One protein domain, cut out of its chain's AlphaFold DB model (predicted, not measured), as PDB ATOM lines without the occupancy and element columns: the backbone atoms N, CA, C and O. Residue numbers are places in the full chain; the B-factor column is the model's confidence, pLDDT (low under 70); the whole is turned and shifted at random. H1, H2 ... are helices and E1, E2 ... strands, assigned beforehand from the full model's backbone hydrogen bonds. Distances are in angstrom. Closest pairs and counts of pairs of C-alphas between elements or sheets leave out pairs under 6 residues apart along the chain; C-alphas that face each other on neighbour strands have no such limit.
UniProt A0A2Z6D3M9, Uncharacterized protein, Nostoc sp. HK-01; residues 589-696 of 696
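AT A GLANCE: This is residues 589 to 696 of the 696 residues of an uncharacterized protein of Nostoc sp. HK-01 (UniProt A0A2Z6D3M9). The domain has little regular structure: a small twisted sheet of four short strands with helix H1 packed across one face, and a looped tail, residues 662 to 696, on its E4 side. The 108 printed residues include E1, H1, E2, E3 and E4 in that order, mixed in class, with 27 residues in named elements. The antiparallel sheet runs E1 E2 E3 E4. The whole is compact, radius of gyration of the C-alphas 13.8 A, spanning 36 by 35 by 21 A.

HOW THE PARTS SIT: E2, residues 636 to 639, and E3, residues 646 to 651, form a hairpin; N 638 and O 647 are 2.8 A apart, within hydrogen-bond range. E3 and E4, residues 658 to 661, form another, with N 659 and O 650 at 2.7 A. E2, E3 and E4 make a meander, each strand the antiparallel neighbour of the one before. E1, residues 605 to 607, is E2's antiparallel neighbour, with N 637 and O 606 at 2.8 A. H1, residues 616 to 625, is on one face, making two layers, helix over sheet, at a height over the sheet of 8.2 A; it runs across the strands, at 86 degrees to E1 on the local plane. The closest C-alphas of H1 and E1, Thr 620 and Thr 607, are 6.8 A apart. In H1 every O i to N i+4 pair is within hydrogen-bond range.

IN THESE COORDINATES: E1 begins at C-alpha 605 (-24.805, -45.207, 23.579); E4 ends at C-alpha 661 (-26.242, -47.231, 9.710). From first to last C-alpha, E3 measures 17.2 A and H1 14.0 A.

THE WHOLE: The C-alphas farthest apart, Gly 596 and Asp 693, are 39.3 A apart. The printed part has no cut, and its links between named elements are short. Residues 610 to 612, 627 to 633, 677 and 692 to 696 have pLDDT under 70.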
ATOM      1  N   SER A 589     -35.463 -44.662  16.778       82.00
ATOM      2  CA  SER A 589     -34.012 -44.694  16.515       82.00
ATOM      3  C   SER A 589     -33.152 -45.117  17.715       82.00
ATOM      4  O   SER A 589     -31.968 -45.404  17.542       82.00
ATOM      5  N   THR A 590     -33.729 -45.147  18.916       84.12
ATOM      6  CA  THR A 590     -33.069 -45.558  20.167       84.12
ATOM      7  C   THR A 590     -33.690 -46.800  20.791       84.12
ATOM      8  O   THR A 590     -33.365 -47.145  21.925       84.12
ATOM      9  N   ASP A 591     -34.555 -47.475  20.047       85.81
ATOM     10  CA  ASP A 591     -35.237 -48.676  20.489       85.81
ATOM     11  C   ASP A 591     -34.711 -49.859  19.682       85.81
ATOM     12  O   ASP A 591     -34.552 -49.808  18.452       85.81
ATOM     13  N   CYS A 592     -34.386 -50.940  20.382       84.94
ATOM     14  CA  CYS A 592     -33.985 -52.163  19.724       84.94
ATOM     15  C   CYS A 592     -35.227 -52.888  19.205       84.94
ATOM     16  O   CYS A 592     -35.919 -53.542  19.973       84.94
ATOM     17  N   LEU A 593     -35.481 -52.828  17.897       81.81
ATOM     18  CA  LEU A 593     -36.656 -53.472  17.290       81.81
ATOM     19  C   LEU A 593     -36.715 -54.988  17.513       81.81
ATOM     20  O   LEU A 593     -37.789 -55.549  17.615       81.81
ATOM     21  N   PHE A 594     -35.567 -55.653  17.589       78.06
ATOM     22  CA  PHE A 594     -35.520 -57.113  17.692       78.06
ATOM     23  C   PHE A 594     -35.633 -57.604  19.119       78.06
ATOM     24  O   PHE A 594     -36.004 -58.756  19.318       78.06
ATOM     25  N   CYS A 595     -35.272 -56.755  20.097       76.56
ATOM     26  CA  CYS A 595     -35.382 -57.128  21.499       76.56
ATOM     27  C   CYS A 595     -36.328 -56.264  22.373       76.56
ATOM     28  O   CYS A 595     -36.342 -56.393  23.596       76.56
ATOM     29  N   GLY A 596     -37.038 -55.312  21.765       77.75
ATOM     30  CA  GLY A 596     -37.898 -54.314  22.425       77.75
ATOM     31  C   GLY A 596     -37.221 -53.430  23.458       77.75
ATOM     32  O   GLY A 596     -37.878 -52.590  24.075       77.75
ATOM     33  N   HIS A 597     -35.917 -53.602  23.657       83.44
ATOM     34  CA  HIS A 597     -35.195 -52.893  24.680       83.44
ATOM     35  C   HIS A 597     -34.998 -51.440  24.294       83.44
ATOM     36  O   HIS A 597     -34.395 -51.123  23.262       83.44
ATOM     37  N   LYS A 598     -35.456 -50.563  25.178       86.00
ATOM     38  CA  LYS A 598     -35.182 -49.138  25.105       86.00
ATOM     39  C   LYS A 598     -33.794 -48.865  25.665       86.00
ATOM     40  O   LYS A 598     -33.523 -49.167  26.824       86.00
ATOM     41  N   LEU A 599     -32.914 -48.308  24.837       86.94
ATOM     42  CA  LEU A 599     -31.523 -48.097  25.226       86.94
ATOM     43  C   LEU A 599     -31.403 -47.081  26.364       86.94
ATOM     44  O   LEU A 599     -31.987 -45.993  26.310       86.94
ATOM     45  N   ASN A 600     -30.548 -47.381  27.342       87.31
ATOM     46  CA  ASN A 600     -30.090 -46.372  28.280       87.31
ATOM     47  C   ASN A 600     -29.083 -45.457  27.566       87.31
ATOM     48  O   ASN A 600     -27.970 -45.865  27.232       87.31
ATOM     49  N   LEU A 601     -29.458 -44.194  27.351       85.44
ATOM     50  CA  LEU A 601     -28.648 -43.231  26.595       85.44
ATOM     51  C   LEU A 601     -27.265 -42.948  27.208       85.44
ATOM     52  O   LEU A 601     -26.401 -42.422  26.514       85.44
ATOM     53  N   GLU A 602     -27.030 -43.280  28.474       80.56
ATOM     54  CA  GLU A 602     -25.732 -43.083  29.130       80.56
ATOM     55  C   GLU A 602     -24.818 -44.303  29.025       80.56
ATOM     56  O   GLU A 602     -23.601 -44.155  28.943       80.56
ATOM     57  N   GLN A 603     -25.395 -45.505  29.034       83.50
ATOM     58  CA  GLN A 603     -24.638 -46.758  29.129       83.50
ATOM     59  C   GLN A 603     -24.551 -47.498  27.792       83.50
ATOM     60  O   GLN A 603     -23.527 -48.108  27.477       83.50
ATOM     61  N   ASP A 604     -25.616 -47.425  26.998       86.75
ATOM     62  CA  ASP A 604     -25.785 -48.196  25.767       86.75
ATOM     63  C   ASP A 604     -25.524 -47.367  24.508       86.75
ATOM     64  O   ASP A 604     -25.625 -47.875  23.385       86.75
ATOM     65  N   THR A 605     -25.163 -46.090  24.685       87.31
ATOM     66  CA  THR A 605     -24.805 -45.207  23.579       87.31
ATOM     67  C   THR A 605     -23.504 -44.454  23.807       87.31
ATOM     68  O   THR A 605     -23.134 -44.139  24.936       87.31
ATOM     69  N   GLN A 606     -22.815 -44.137  22.714       86.56
ATOM     70  CA  GLN A 606     -21.592 -43.340  22.730       86.56
ATOM     71  C   GLN A 606     -21.573 -42.391  21.533       86.56
ATOM     72  O   GLN A 606     -21.815 -42.806  20.403       86.56
ATOM     73  N   THR A 607     -21.267 -41.115  21.756       83.56
ATOM     74  CA  THR A 607     -21.103 -40.135  20.672       83.56
ATOM     75  C   THR A 607     -19.683 -40.159  20.116       83.56
ATOM     76  O   THR A 607     -18.729 -40.357  20.868       83.56
ATOM     77  N   SER A 608     -19.545 -39.921  18.808       76.06
ATOM     78  CA  SER A 608     -18.272 -39.982  18.079       76.06
ATOM     79  C   SER A 608     -17.323 -38.811  18.337       76.06
ATOM     80  O   SER A 608     -16.184 -38.851  17.895       76.06
ATOM     81  N   TRP A 609     -17.845 -37.734  18.920       72.88
ATOM     82  CA  TRP A 609     -17.135 -36.508  19.266       72.88
ATOM     83  C   TRP A 609     -18.014 -35.716  20.237       72.88
ATOM     84  O   TRP A 609     -19.236 -35.723  20.075       72.88
ATOM     85  N   ILE A 610     -17.422 -35.038  21.224       65.75
ATOM     86  CA  ILE A 610     -18.142 -34.199  22.193       65.75
ATOM     87  C   ILE A 610     -17.502 -32.800  22.211       65.75
ATOM     88  O   ILE A 610     -16.347 -32.677  22.622       65.75
ATOM     89  N   PRO A 611     -18.217 -31.731  21.806       67.31
ATOM     90  CA  PRO A 611     -17.727 -30.368  21.991       67.31
ATOM     91  C   PRO A 611     -17.536 -30.034  23.477       67.31
ATOM     92  O   PRO A 611     -18.378 -30.371  24.305       67.31
ATOM     93  N   SER A 612     -16.502 -29.255  23.806       68.88
ATOM     94  CA  SER A 612     -16.177 -28.826  25.182       68.88
ATOM     95  C   SER A 612     -17.300 -28.067  25.906       68.88
ATOM     96  O   SER A 612     -17.312 -27.988  27.130       68.88
ATOM     97  N   ILE A 613     -18.265 -27.527  25.159       74.06
ATOM     98  CA  ILE A 613     -19.375 -26.701  25.657       74.06
ATOM     99  C   ILE A 613     -20.690 -27.474  25.874       74.06
ATOM    100  O   ILE A 613     -21.708 -26.869  26.219       74.06
ATOM    101  N   ILE A 614     -20.724 -28.789  25.625       77.88
ATOM    102  CA  ILE A 614     -21.948 -29.594  25.732       77.88
ATOM    103  C   ILE A 614     -21.692 -30.904  26.480       77.88
ATOM    104  O   ILE A 614     -20.696 -31.578  26.255       77.88
ATOM    105  N   SER A 615     -22.621 -31.298  27.353       80.00
ATOM    106  CA  SER A 615     -22.573 -32.624  27.971       80.00
ATOM    107  C   SER A 615     -22.956 -33.716  26.967       80.00
ATOM    108  O   SER A 615     -23.752 -33.478  26.052       80.00
ATOM    109  N   GLN A 616     -22.457 -34.938  27.181       79.69
ATOM    110  CA  GLN A 616     -22.803 -36.109  26.369       79.69
ATOM    111  C   GLN A 616     -24.319 -36.317  26.285       79.69
ATOM    112  O   GLN A 616     -24.854 -36.419  25.190       79.69
ATOM    113  N   GLN A 617     -25.042 -36.265  27.409       80.31
ATOM    114  CA  GLN A 617     -26.506 -36.400  27.426       80.31
ATOM    115  C   GLN A 617     -27.205 -35.366  26.529       80.31
ATOM    116  O   GLN A 617     -28.124 -35.696  25.778       80.31
ATOM    117  N   LYS A 618     -26.777 -34.099  26.598       81.88
ATOM    118  CA  LYS A 618     -27.371 -33.019  25.803       81.88
ATOM    119  C   LYS A 618     -27.029 -33.180  24.321       81.88
ATOM    120  O   LYS A 618     -27.880 -32.888  23.482       81.88
ATOM    121  N   LEU A 619     -25.837 -33.679  23.990       81.00
ATOM    122  CA  LEU A 619     -25.451 -34.001  22.617       81.00
ATOM    123  C   LEU A 619     -26.218 -35.206  22.068       81.00
ATOM    124  O   LEU A 619     -26.783 -35.105  20.985       81.00
ATOM    125  N   THR A 620     -26.321 -36.297  22.827       83.88
ATOM    126  CA  THR A 620     -27.107 -37.485  22.472       83.88
ATOM    127  C   THR A 620     -28.554 -37.106  22.175       83.88
ATOM    128  O   THR A 620     -29.062 -37.440  21.108       83.88
ATOM    129  N   ARG A 621     -29.197 -36.314  23.047       82.25
ATOM    130  CA  ARG A 621     -30.560 -35.812  22.799       82.25
ATOM    131  C   ARG A 621     -30.650 -34.998  21.510       82.25
ATOM    132  O   ARG A 621     -31.588 -35.208  20.757       82.25
ATOM    133  N   ARG A 622     -29.673 -34.122  21.230       80.69
ATOM    134  CA  ARG A 622     -29.626 -33.330  19.985       80.69
ATOM    135  C   ARG A 622     -29.450 -34.188  18.736       80.69
ATOM    136  O   ARG A 622     -30.050 -33.871  17.715       80.69
ATOM    137  N   VAL A 623     -28.634 -35.244  18.806       82.94
ATOM    138  CA  VAL A 623     -28.476 -36.194  17.697       82.94
ATOM    139  C   VAL A 623     -29.778 -36.961  17.488       82.94
ATOM    140  O   VAL A 623     -30.200 -37.099  16.355       82.94
ATOM    141  N   ILE A 624     -30.469 -37.394  18.541       81.81
ATOM    142  CA  ILE A 624     -31.754 -38.100  18.406       81.81
ATOM    143  C   ILE A 624     -32.845 -37.179  17.836       81.81
ATOM    144  O   ILE A 624     -33.576 -37.580  16.934       81.81
ATOM    145  N   SER A 625     -32.940 -35.939  18.328       77.06
ATOM    146  CA  SER A 625     -33.974 -34.976  17.926       77.06
ATOM    147  C   SER A 625     -33.687 -34.250  16.610       77.06
ATOM    148  O   SER A 625     -34.540 -33.507  16.130       77.06
ATOM    149  N   GLY A 626     -32.482 -34.387  16.049       72.06
ATOM    150  CA  GLY A 626     -32.065 -33.665  14.844       72.06
ATOM    151  C   GLY A 626     -31.976 -32.140  15.023       72.06
ATOM    152  O   GLY A 626     -32.069 -31.399  14.043       72.06
ATOM    153  N   SER A 627     -31.808 -31.637  16.252       67.44
ATOM    154  CA  SER A 627     -31.804 -30.192  16.530       67.44
ATOM    155  C   SER A 627     -30.565 -29.476  15.960       67.44
ATOM    156  O   SER A 627     -29.433 -29.945  16.106       67.44
ATOM    157  N   PHE A 628     -30.767 -28.303  15.345       57.47
ATOM    158  CA  PHE A 628     -29.697 -27.484  14.758       57.47
ATOM    159  C   PHE A 628     -28.653 -27.038  15.804       57.47
ATOM    160  O   PHE A 628     -29.002 -26.599  16.899       57.47
ATOM    161  N   GLY A 629     -27.363 -27.093  15.437       56.94
ATOM    162  CA  GLY A 629     -26.318 -26.274  16.072       56.94
ATOM    163  C   GLY A 629     -25.134 -26.973  16.752       56.94
ATOM    164  O   GLY A 629     -24.218 -26.266  17.149       56.94
ATOM    165  N   SER A 630     -25.073 -28.306  16.899       51.66
ATOM    166  CA  SER A 630     -23.859 -28.929  17.493       51.66
ATOM    167  C   SER A 630     -23.624 -30.425  17.229       51.66
ATOM    168  O   SER A 630     -22.769 -31.003  17.889       51.66
ATOM    169  N   GLY A 631     -24.395 -31.071  16.346       54.34
ATOM    170  CA  GLY A 631     -24.325 -32.527  16.108       54.34
ATOM    171  C   GLY A 631     -24.125 -32.928  14.645       54.34
ATOM    172  O   GLY A 631     -24.333 -34.088  14.295       54.34
ATOM    173  N   LYS A 632     -23.765 -31.976  13.768       67.06
ATOM    174  CA  LYS A 632     -23.517 -32.264  12.347       67.06
ATOM    175  C   LYS A 632     -22.360 -33.248  12.235       67.06
ATOM    176  O   LYS A 632     -21.278 -32.976  12.742       67.06
ATOM    177  N   GLY A 633     -22.595 -34.387  11.593       69.56
ATOM    178  CA  GLY A 633     -21.571 -35.414  11.450       69.56
ATOM    179  C   GLY A 633     -21.276 -36.229  12.710       69.56
ATOM    180  O   GLY A 633     -20.618 -37.263  12.600       69.56
ATOM    181  N   THR A 634     -21.788 -35.851  13.883       78.50
ATOM    182  CA  THR A 634     -21.622 -36.648  15.102       78.50
ATOM    183  C   THR A 634     -22.412 -37.946  14.968       78.50
ATOM    184  O   THR A 634     -23.631 -37.932  14.779       78.50
ATOM    185  N   GLY A 635     -21.713 -39.076  15.042       84.06
ATOM    186  CA  GLY A 635     -22.326 -40.396  15.108       84.06
ATOM    187  C   GLY A 635     -22.682 -40.743  16.547       84.06
ATOM    188  O   GLY A 635     -21.839 -40.639  17.431       84.06
ATOM    189  N   LEU A 636     -23.915 -41.167  16.780       87.75
ATOM    190  CA  LEU A 636     -24.352 -41.817  18.005       87.75
ATOM    191  C   LEU A 636     -24.322 -43.327  17.771       87.75
ATOM    192  O   LEU A 636     -25.139 -43.860  17.023       87.75
ATOM    193  N   TYR A 637     -23.352 -43.995  18.378       87.62
ATOM    194  CA  TYR A 637     -23.230 -45.444  18.375       87.62
ATOM    195  C   TYR A 637     -24.196 -46.034  19.393       87.62
ATOM    196  O   TYR A 637     -24.231 -45.575  20.531       87.62
ATOM    197  N   CYS A 638     -24.947 -47.051  18.990       87.81
ATOM    198  CA  CYS A 638     -25.966 -47.709  19.793       87.81
ATOM    199  C   CYS A 638     -25.648 -49.204  19.869       87.81
ATOM    200  O   CYS A 638     -25.461 -49.845  18.834       87.81
ATOM    201  N   SER A 639     -25.591 -49.762  21.079       87.38
ATOM    202  CA  SER A 639     -25.348 -51.190  21.306       87.38
ATOM    203  C   SER A 639     -26.355 -51.731  22.304       87.38
ATOM    204  O   SER A 639     -26.325 -51.374  23.477       87.38
ATOM    205  N   CYS A 640     -27.203 -52.654  21.867       85.31
ATOM    206  CA  CYS A 640     -28.223 -53.214  22.730       85.31
ATOM    207  C   CYS A 640     -27.633 -54.206  23.752       85.31
ATOM    208  O   CYS A 640     -27.060 -55.221  23.345       85.31
ATOM    209  N   PRO A 641     -27.809 -53.986  25.068       82.56
ATOM    210  CA  PRO A 641     -27.298 -54.884  26.102       82.56
ATOM    211  C   PRO A 641     -28.024 -56.233  26.144       82.56
ATOM    212  O   PRO A 641     -27.416 -57.208  26.569       82.56
ATOM    213  N   LYS A 642     -29.289 -56.309  25.697       80.44
ATOM    214  CA  LYS A 642     -30.100 -57.541  25.756       80.44
ATOM    215  C   LYS A 642     -29.847 -58.546  24.627       80.44
ATOM    216  O   LYS A 642     -30.045 -59.733  24.841       80.44
ATOM    217  N   CYS A 643     -29.455 -58.093  23.436       75.94
ATOM    218  CA  CYS A 643     -29.348 -58.967  22.255       75.94
ATOM    219  C   CYS A 643     -28.122 -58.700  21.370       75.94
ATOM    220  O   CYS A 643     -27.980 -59.317  20.318       75.94
ATOM    221  N   GLY A 644     -27.268 -57.737  21.733       76.88
ATOM    222  CA  GLY A 644     -26.054 -57.418  20.979       76.88
ATOM    223  C   GLY A 644     -26.274 -56.658  19.667       76.88
ATOM    224  O   GLY A 644     -25.302 -56.335  18.991       76.88
ATOM    225  N   GLN A 645     -27.517 -56.324  19.298       82.50
ATOM    226  CA  GLN A 645     -27.787 -55.524  18.100       82.50
ATOM    227  C   GLN A 645     -27.070 -54.174  18.150       82.50
ATOM    228  O   GLN A 645     -27.059 -53.500  19.181       82.50
ATOM    229  N   PHE A 646     -26.523 -53.765  17.008       83.50
ATOM    230  CA  PHE A 646     -25.710 -52.562  16.894       83.50
ATOM    231  C   PHE A 646     -26.114 -51.720  15.687       83.50
ATOM    232  O   PHE A 646     -26.348 -52.238  14.594       83.50
ATOM    233  N   TRP A 647     -26.180 -50.407  15.885       88.19
ATOM    234  CA  TRP A 647     -26.439 -49.442  14.822       88.19
ATOM    235  C   TRP A 647     -25.844 -48.079  15.171       88.19
ATOM    236  O   TRP A 647     -25.417 -47.830  16.298       88.19
ATOM    237  N   VAL A 648     -25.793 -47.186  14.188       87.19
ATOM    238  CA  VAL A 648     -25.296 -45.819  14.350       87.19
ATOM    239  C   VAL A 648     -26.315 -44.845  13.789       87.19
ATOM    240  O   VAL A 648     -26.720 -44.956  12.632       87.19
ATOM    241  N   VAL A 649     -26.690 -43.858  14.595       89.06
ATOM    242  CA  VAL A 649     -27.507 -42.720  14.171       89.06
ATOM    243  C   VAL A 649     -26.573 -41.545  13.911       89.06
ATOM    244  O   VAL A 649     -25.845 -41.120  14.799       89.06
ATOM    245  N   GLN A 650     -26.565 -41.009  12.697       87.25
ATOM    246  CA  GLN A 650     -25.761 -39.836  12.345       87.25
ATOM    247  C   GLN A 650     -26.622 -38.832  11.584       87.25
ATOM    248  O   GLN A 650     -27.648 -39.192  11.015       87.25
ATOM    249  N   HIS A 651     -26.185 -37.579  11.529       86.75
ATOM    250  CA  HIS A 651     -26.757 -36.579  10.638       86.75
ATOM    251  C   HIS A 651     -25.744 -36.134   9.583       86.75
ATOM    252  O   HIS A 651     -24.556 -35.984   9.872       86.75
ATOM    253  N   CYS A 652     -26.213 -35.914   8.354       85.88
ATOM    254  CA  CYS A 652     -25.357 -35.474   7.258       85.88
ATOM    255  C   CYS A 652     -24.760 -34.080   7.521       85.88
ATOM    256  O   CYS A 652     -25.398 -33.223   8.141       85.88
ATOM    257  N   TYR A 653     -23.587 -33.814   6.949       78.62
ATOM    258  CA  TYR A 653     -22.868 -32.544   7.105       78.62
ATOM    259  C   TYR A 653     -23.555 -31.356   6.415       78.62
ATOM    260  O   TYR A 653     -23.392 -30.214   6.846       78.62
ATOM    261  N   GLY A 654     -24.373 -31.617   5.388       75.81
ATOM    262  CA  GLY A 654     -25.175 -30.602   4.706       75.81
ATOM    263  C   GLY A 654     -26.289 -30.025   5.591       75.81
ATOM    264  O   GLY A 654     -26.065 -29.158   6.443       75.81
ATOM    265  N   LYS A 655     -27.520 -30.500   5.376       78.75
ATOM    266  CA  LYS A 655     -28.741 -29.963   6.007       78.75
ATOM    267  C   LYS A 655     -29.200 -30.743   7.248       78.75
ATOM    268  O   LYS A 655     -30.368 -30.678   7.602       78.75
ATOM    269  N   ASN A 656     -28.291 -31.460   7.915       81.94
ATOM    270  CA  ASN A 656     -28.593 -32.222   9.131       81.94
ATOM    271  C   ASN A 656     -29.727 -33.252   8.938       81.94
ATOM    272  O   ASN A 656     -30.639 -33.331   9.750       81.94
ATOM    273  N   HIS A 657     -29.699 -34.024   7.849       86.69
ATOM    274  CA  HIS A 657     -30.637 -35.127   7.623       86.69
ATOM    275  C   HIS A 657     -30.140 -36.407   8.293       86.69
ATOM    276  O   HIS A 657     -28.945 -36.706   8.220       86.69
ATOM    277  N   ARG A 658     -31.051 -37.179   8.890       86.75
ATOM    278  CA  ARG A 658     -30.743 -38.443   9.566       86.75
ATOM    279  C   ARG A 658     -30.228 -39.507   8.588       86.75
ATOM    280  O   ARG A 658     -30.758 -39.669   7.491       86.75
ATOM    281  N   ILE A 659     -29.210 -40.242   9.019       88.81
ATOM    282  CA  ILE A 659     -28.607 -41.403   8.361       88.81
ATOM    283  C   ILE A 659     -28.532 -42.515   9.409       88.81
ATOM    284  O   ILE A 659     -27.930 -42.329  10.471       88.81
ATOM    285  N   LEU A 660     -29.151 -43.657   9.116       89.75
ATOM    286  CA  LEU A 660     -29.201 -44.816  10.002       89.75
ATOM    287  C   LEU A 660     -28.293 -45.909   9.444       89.75
ATOM    288  O   LEU A 660     -28.540 -46.442   8.372       89.75
ATOM    289  N   LYS A 661     -27.250 -46.277  10.181       88.50
ATOM    290  CA  LYS A 661     -26.242 -47.231   9.710       88.50
ATOM    291  C   LYS A 661     -26.296 -48.503  10.537       88.50
ATOM    292  O   LYS A 661     -26.366 -48.438  11.760       88.50
ATOM    293  N   PHE A 662     -26.206 -49.646   9.883       85.38
ATOM    294  CA  PHE A 662     -26.178 -50.970  10.503       85.38
ATOM    295  C   PHE A 662     -25.509 -51.959   9.527       85.38
ATOM    296  O   PHE A 662     -25.300 -51.599   8.364       85.38
ATOM    297  N   PRO A 663     -25.120 -53.171   9.960       75.00
ATOM    298  CA  PRO A 663     -24.609 -54.192   9.042       75.00
ATOM    299  C   PRO A 663     -25.617 -54.463   7.913       75.00
ATOM    300  O   PRO A 663     -26.808 -54.574   8.178       75.00
ATOM    301  N   ASN A 664     -25.163 -54.542   6.657       75.12
ATOM    302  CA  ASN A 664     -26.044 -54.687   5.480       75.12
ATOM    303  C   ASN A 664     -27.060 -53.529   5.314       75.12
ATOM    304  O   ASN A 664     -28.225 -53.729   4.972       75.12
ATOM    305  N   CYS A 665     -26.603 -52.304   5.584       84.62
ATOM    306  CA  CYS A 665     -27.342 -51.051   5.426       84.62
ATOM    307  C   CYS A 665     -27.952 -50.873   4.020       84.62
ATOM    308  O   CYS A 665     -27.347 -51.254   3.023       84.62
ATOM    309  N   PHE A 666     -29.106 -50.202   3.928       90.94
ATOM    310  CA  PHE A 666     -29.711 -49.794   2.650       90.94
ATOM    311  C   PHE A 666     -29.175 -48.475   2.074       90.94
ATOM    312  O   PHE A 666     -29.652 -48.019   1.041       90.94
ATOM    313  N   HIS A 667     -28.206 -47.831   2.725       92.06
ATOM    314  CA  HIS A 667     -27.568 -46.621   2.212       92.06
ATOM    315  C   HIS A 667     -26.393 -46.952   1.282       92.06
ATOM    316  O   HIS A 667     -25.641 -47.897   1.521       92.06
ATOM    317  N   ARG A 668     -26.161 -46.102   0.277       91.62
ATOM    318  CA  ARG A 668     -24.968 -46.169  -0.574       91.62
ATOM    319  C   ARG A 668     -23.736 -45.718   0.210       91.62
ATOM    320  O   ARG A 668     -23.751 -44.657   0.837       91.62
ATOM    321  N   HIS A 669     -22.672 -46.515   0.169       90.19
ATOM    322  CA  HIS A 669     -21.367 -46.101   0.689       90.19
ATOM    323  C   HIS A 669     -20.845 -44.868  -0.056       90.19
ATOM    324  O   HIS A 669     -21.158 -44.672  -1.226       90.19
ATOM    325  N   SER A 670     -20.048 -44.057   0.637       90.00
ATOM    326  CA  SER A 670     -19.334 -42.922   0.044       90.00
ATOM    327  C   SER A 670     -18.573 -43.320  -1.224       90.00
ATOM    328  O   SER A 670     -17.955 -44.386  -1.264       90.00
ATOM    329  N   ASP A 671     -18.530 -42.414  -2.199       89.88
ATOM    330  CA  ASP A 671     -17.765 -42.606  -3.439       89.88
ATOM    331  C   ASP A 671     -16.279 -42.293  -3.277       89.88
ATOM    332  O   ASP A 671     -15.448 -42.743  -4.067       89.88
ATOM    333  N   HIS A 672     -15.935 -41.537  -2.236       88.12
ATOM    334  CA  HIS A 672     -14.558 -41.163  -1.951       88.12
ATOM    335  C   HIS A 672     -13.697 -42.383  -1.580       88.12
ATOM    336  O   HIS A 672     -14.019 -43.087  -0.611       88.12
ATOM    337  N   PRO A 673     -12.582 -42.639  -2.292       85.38
ATOM    338  CA  PRO A 673     -11.706 -43.780  -2.034       85.38
ATOM    339  C   PRO A 673     -11.147 -43.819  -0.610       85.38
ATOM    340  O   PRO A 673     -10.989 -44.902  -0.045       85.38
ATOM    341  N   GLU A 674     -10.890 -42.660   0.008       83.19
ATOM    342  CA  GLU A 674     -10.410 -42.583   1.390       83.19
ATOM    343  C   GLU A 674     -11.433 -43.094   2.408       83.19
ATOM    344  O   GLU A 674     -11.069 -43.397   3.547       83.19
ATOM    345  N   HIS A 675     -12.702 -43.211   2.017       81.00
ATOM    346  CA  HIS A 675     -13.781 -43.745   2.839       81.00
ATOM    347  C   HIS A 675     -14.074 -45.220   2.559       81.00
ATOM    348  O   HIS A 675     -14.979 -45.791   3.171       81.00
ATOM    349  N   LYS A 676     -13.288 -45.880   1.700       77.38
ATOM    350  CA  LYS A 676     -13.431 -47.315   1.436       77.38
ATOM    351  C   LYS A 676     -13.247 -48.124   2.723       77.38
ATOM    352  O   LYS A 676     -12.284 -47.946   3.466       77.38
ATOM    353  N   GLY A 677     -14.211 -49.003   2.993       68.12
ATOM    354  CA  GLY A 677     -14.284 -49.779   4.232       68.12
ATOM    355  C   GLY A 677     -14.801 -48.992   5.439       68.12
ATOM    356  O   GLY A 677     -15.071 -49.605   6.463       68.12
ATOM    357  N   LYS A 678     -14.994 -47.668   5.347       74.69
ATOM    358  CA  LYS A 678     -15.516 -46.844   6.446       74.69
ATOM    359  C   LYS A 678     -17.038 -46.899   6.511       74.69
ATOM    360  O   LYS A 678     -17.726 -47.069   5.507       74.69
ATOM    361  N   TRP A 679     -17.583 -46.640   7.700       77.00
ATOM    362  CA  TRP A 679     -19.017 -46.397   7.901       77.00
ATOM    363  C   TRP A 679     -19.409 -44.993   7.413       77.00
ATOM    364  O   TRP A 679     -20.044 -44.232   8.142       77.00
ATOM    365  N   MET A 680     -19.013 -44.620   6.195       83.12
ATOM    366  CA  MET A 680     -19.384 -43.364   5.549       83.12
ATOM    367  C   MET A 680     -20.344 -43.656   4.400       83.12
ATOM    368  O   MET A 680     -20.095 -44.541   3.581       83.12
ATOM    369  N   TYR A 681     -21.449 -42.919   4.373       89.00
ATOM    370  CA  TYR A 681     -22.557 -43.145   3.454       89.00
ATOM    371  C   TYR A 681     -23.025 -41.821   2.868       89.00
ATOM    372  O   TYR A 681     -23.033 -40.799   3.563       89.00
ATOM    373  N   ILE A 682     -23.460 -41.868   1.616       92.12
ATOM    374  CA  ILE A 682     -24.049 -40.726   0.926       92.12
ATOM    375  C   ILE A 682     -25.395 -40.419   1.578       92.12
ATOM    376  O   ILE A 682     -26.202 -41.316   1.830       92.12
ATOM    377  N   CYS A 683     -25.660 -39.144   1.868       93.06
ATOM    378  CA  CYS A 683     -26.955 -38.757   2.411       93.06
ATOM    379  C   CYS A 683     -28.069 -38.966   1.365       93.06
ATOM    380  O   CYS A 683     -28.091 -38.230   0.374       93.06
ATOM    381  N   PRO A 684     -29.065 -39.836   1.618       93.44
ATOM    382  CA  PRO A 684     -30.111 -40.161   0.642       93.44
ATOM    383  C   PRO A 684     -31.111 -39.017   0.413       93.44
ATOM    384  O   PRO A 684     -31.989 -39.129  -0.435       93.44
ATOM    385  N   VAL A 685     -31.003 -37.919   1.172       92.75
ATOM    386  CA  VAL A 685     -31.900 -36.750   1.100       92.75
ATOM    387  C   VAL A 685     -31.282 -35.585   0.326       92.75
ATOM    388  O   VAL A 685     -31.992 -34.817  -0.313       92.75
ATOM    389  N   CYS A 686     -29.959 -35.404   0.401       92.00
ATOM    390  CA  CYS A 686     -29.299 -34.229  -0.185       92.00
ATOM    391  C   CYS A 686     -27.981 -34.512  -0.902       92.00
ATOM    392  O   CYS A 686     -27.329 -33.563  -1.325       92.00
ATOM    393  N   GLY A 687     -27.555 -35.773  -0.985       91.25
ATOM    394  CA  GLY A 687     -26.307 -36.152  -1.645       91.25
ATOM    395  C   GLY A 687     -25.034 -35.712  -0.937       91.25
ATOM    396  O   GLY A 687     -23.959 -35.814  -1.511       91.25
ATOM    397  N   SER A 688     -25.127 -35.216   0.302       90.38
ATOM    398  CA  SER A 688     -23.953 -34.869   1.106       90.38
ATOM    399  C   SER A 688     -23.030 -36.084   1.239       90.38
ATOM    400  O   SER A 688     -23.368 -37.020   1.963       90.38
ATOM    401  N   ASP A 689     -21.864 -36.004   0.599       89.38
ATOM    402  CA  ASP A 689     -20.763 -36.970   0.662       89.38
ATOM    403  C   ASP A 689     -19.425 -36.215   0.839       89.38
ATOM    404  O   ASP A 689     -18.760 -35.867  -0.142       89.38
ATOM    405  N   PRO A 690     -19.088 -35.789   2.071       82.06
ATOM    406  CA  PRO A 690     -17.892 -34.990   2.333       82.06
ATOM    407  C   PRO A 690     -16.598 -35.805   2.181       82.06
ATOM    408  O   PRO A 690     -16.458 -36.886   2.756       82.06
ATOM    409  N   SER A 691     -15.617 -35.230   1.480       78.75
ATOM    410  CA  SER A 691     -14.245 -35.747   1.433       78.75
ATOM    411  C   SER A 691     -13.556 -35.640   2.797       78.75
ATOM    412  O   SER A 691     -13.966 -34.841   3.646       78.75
ATOM    413  N   GLY A 692     -12.493 -36.425   3.005       67.12
ATOM    414  CA  GLY A 692     -11.736 -36.461   4.267       67.12
ATOM    415  C   GLY A 692     -11.315 -35.084   4.799       67.12
ATOM    416  O   GLY A 692     -11.441 -34.823   5.992       67.12
ATOM    417  N   ASP A 693     -10.915 -34.173   3.912       59.59
ATOM    418  CA  ASP A 693     -10.426 -32.835   4.278       59.59
ATOM    419  C   ASP A 693     -11.526 -31.887   4.779       59.59
ATOM    420  O   ASP A 693     -11.237 -30.911   5.464       59.59
ATOM    421  N   LYS A 694     -12.799 -32.170   4.462       58.59
ATOM    422  CA  LYS A 694     -13.964 -31.381   4.909       58.59
ATOM    423  C   LYS A 694     -14.552 -31.872   6.237       58.59
ATOM    424  O   LYS A 694     -15.544 -31.310   6.701       58.59
ATOM    425  N   LEU A 695     -14.000 -32.951   6.794       59.94
ATOM    426  CA  LEU A 695     -14.440 -33.570   8.048       59.94
ATOM    427  C   LEU A 695     -13.640 -33.097   9.273       59.94
ATOM    428  O   LEU A 695     -14.069 -33.395  10.389       59.94
ATOM    429  N   ASN A 696     -12.511 -32.411   9.058       42.97
ATOM    430  CA  ASN A 696     -11.604 -31.913  10.099       42.97
ATOM    431  C   ASN A 696     -11.932 -30.486  10.535       42.97
ATOM    432  O   ASN A 696     -12.213 -29.647   9.647       42.97
TER     433      ASN A 696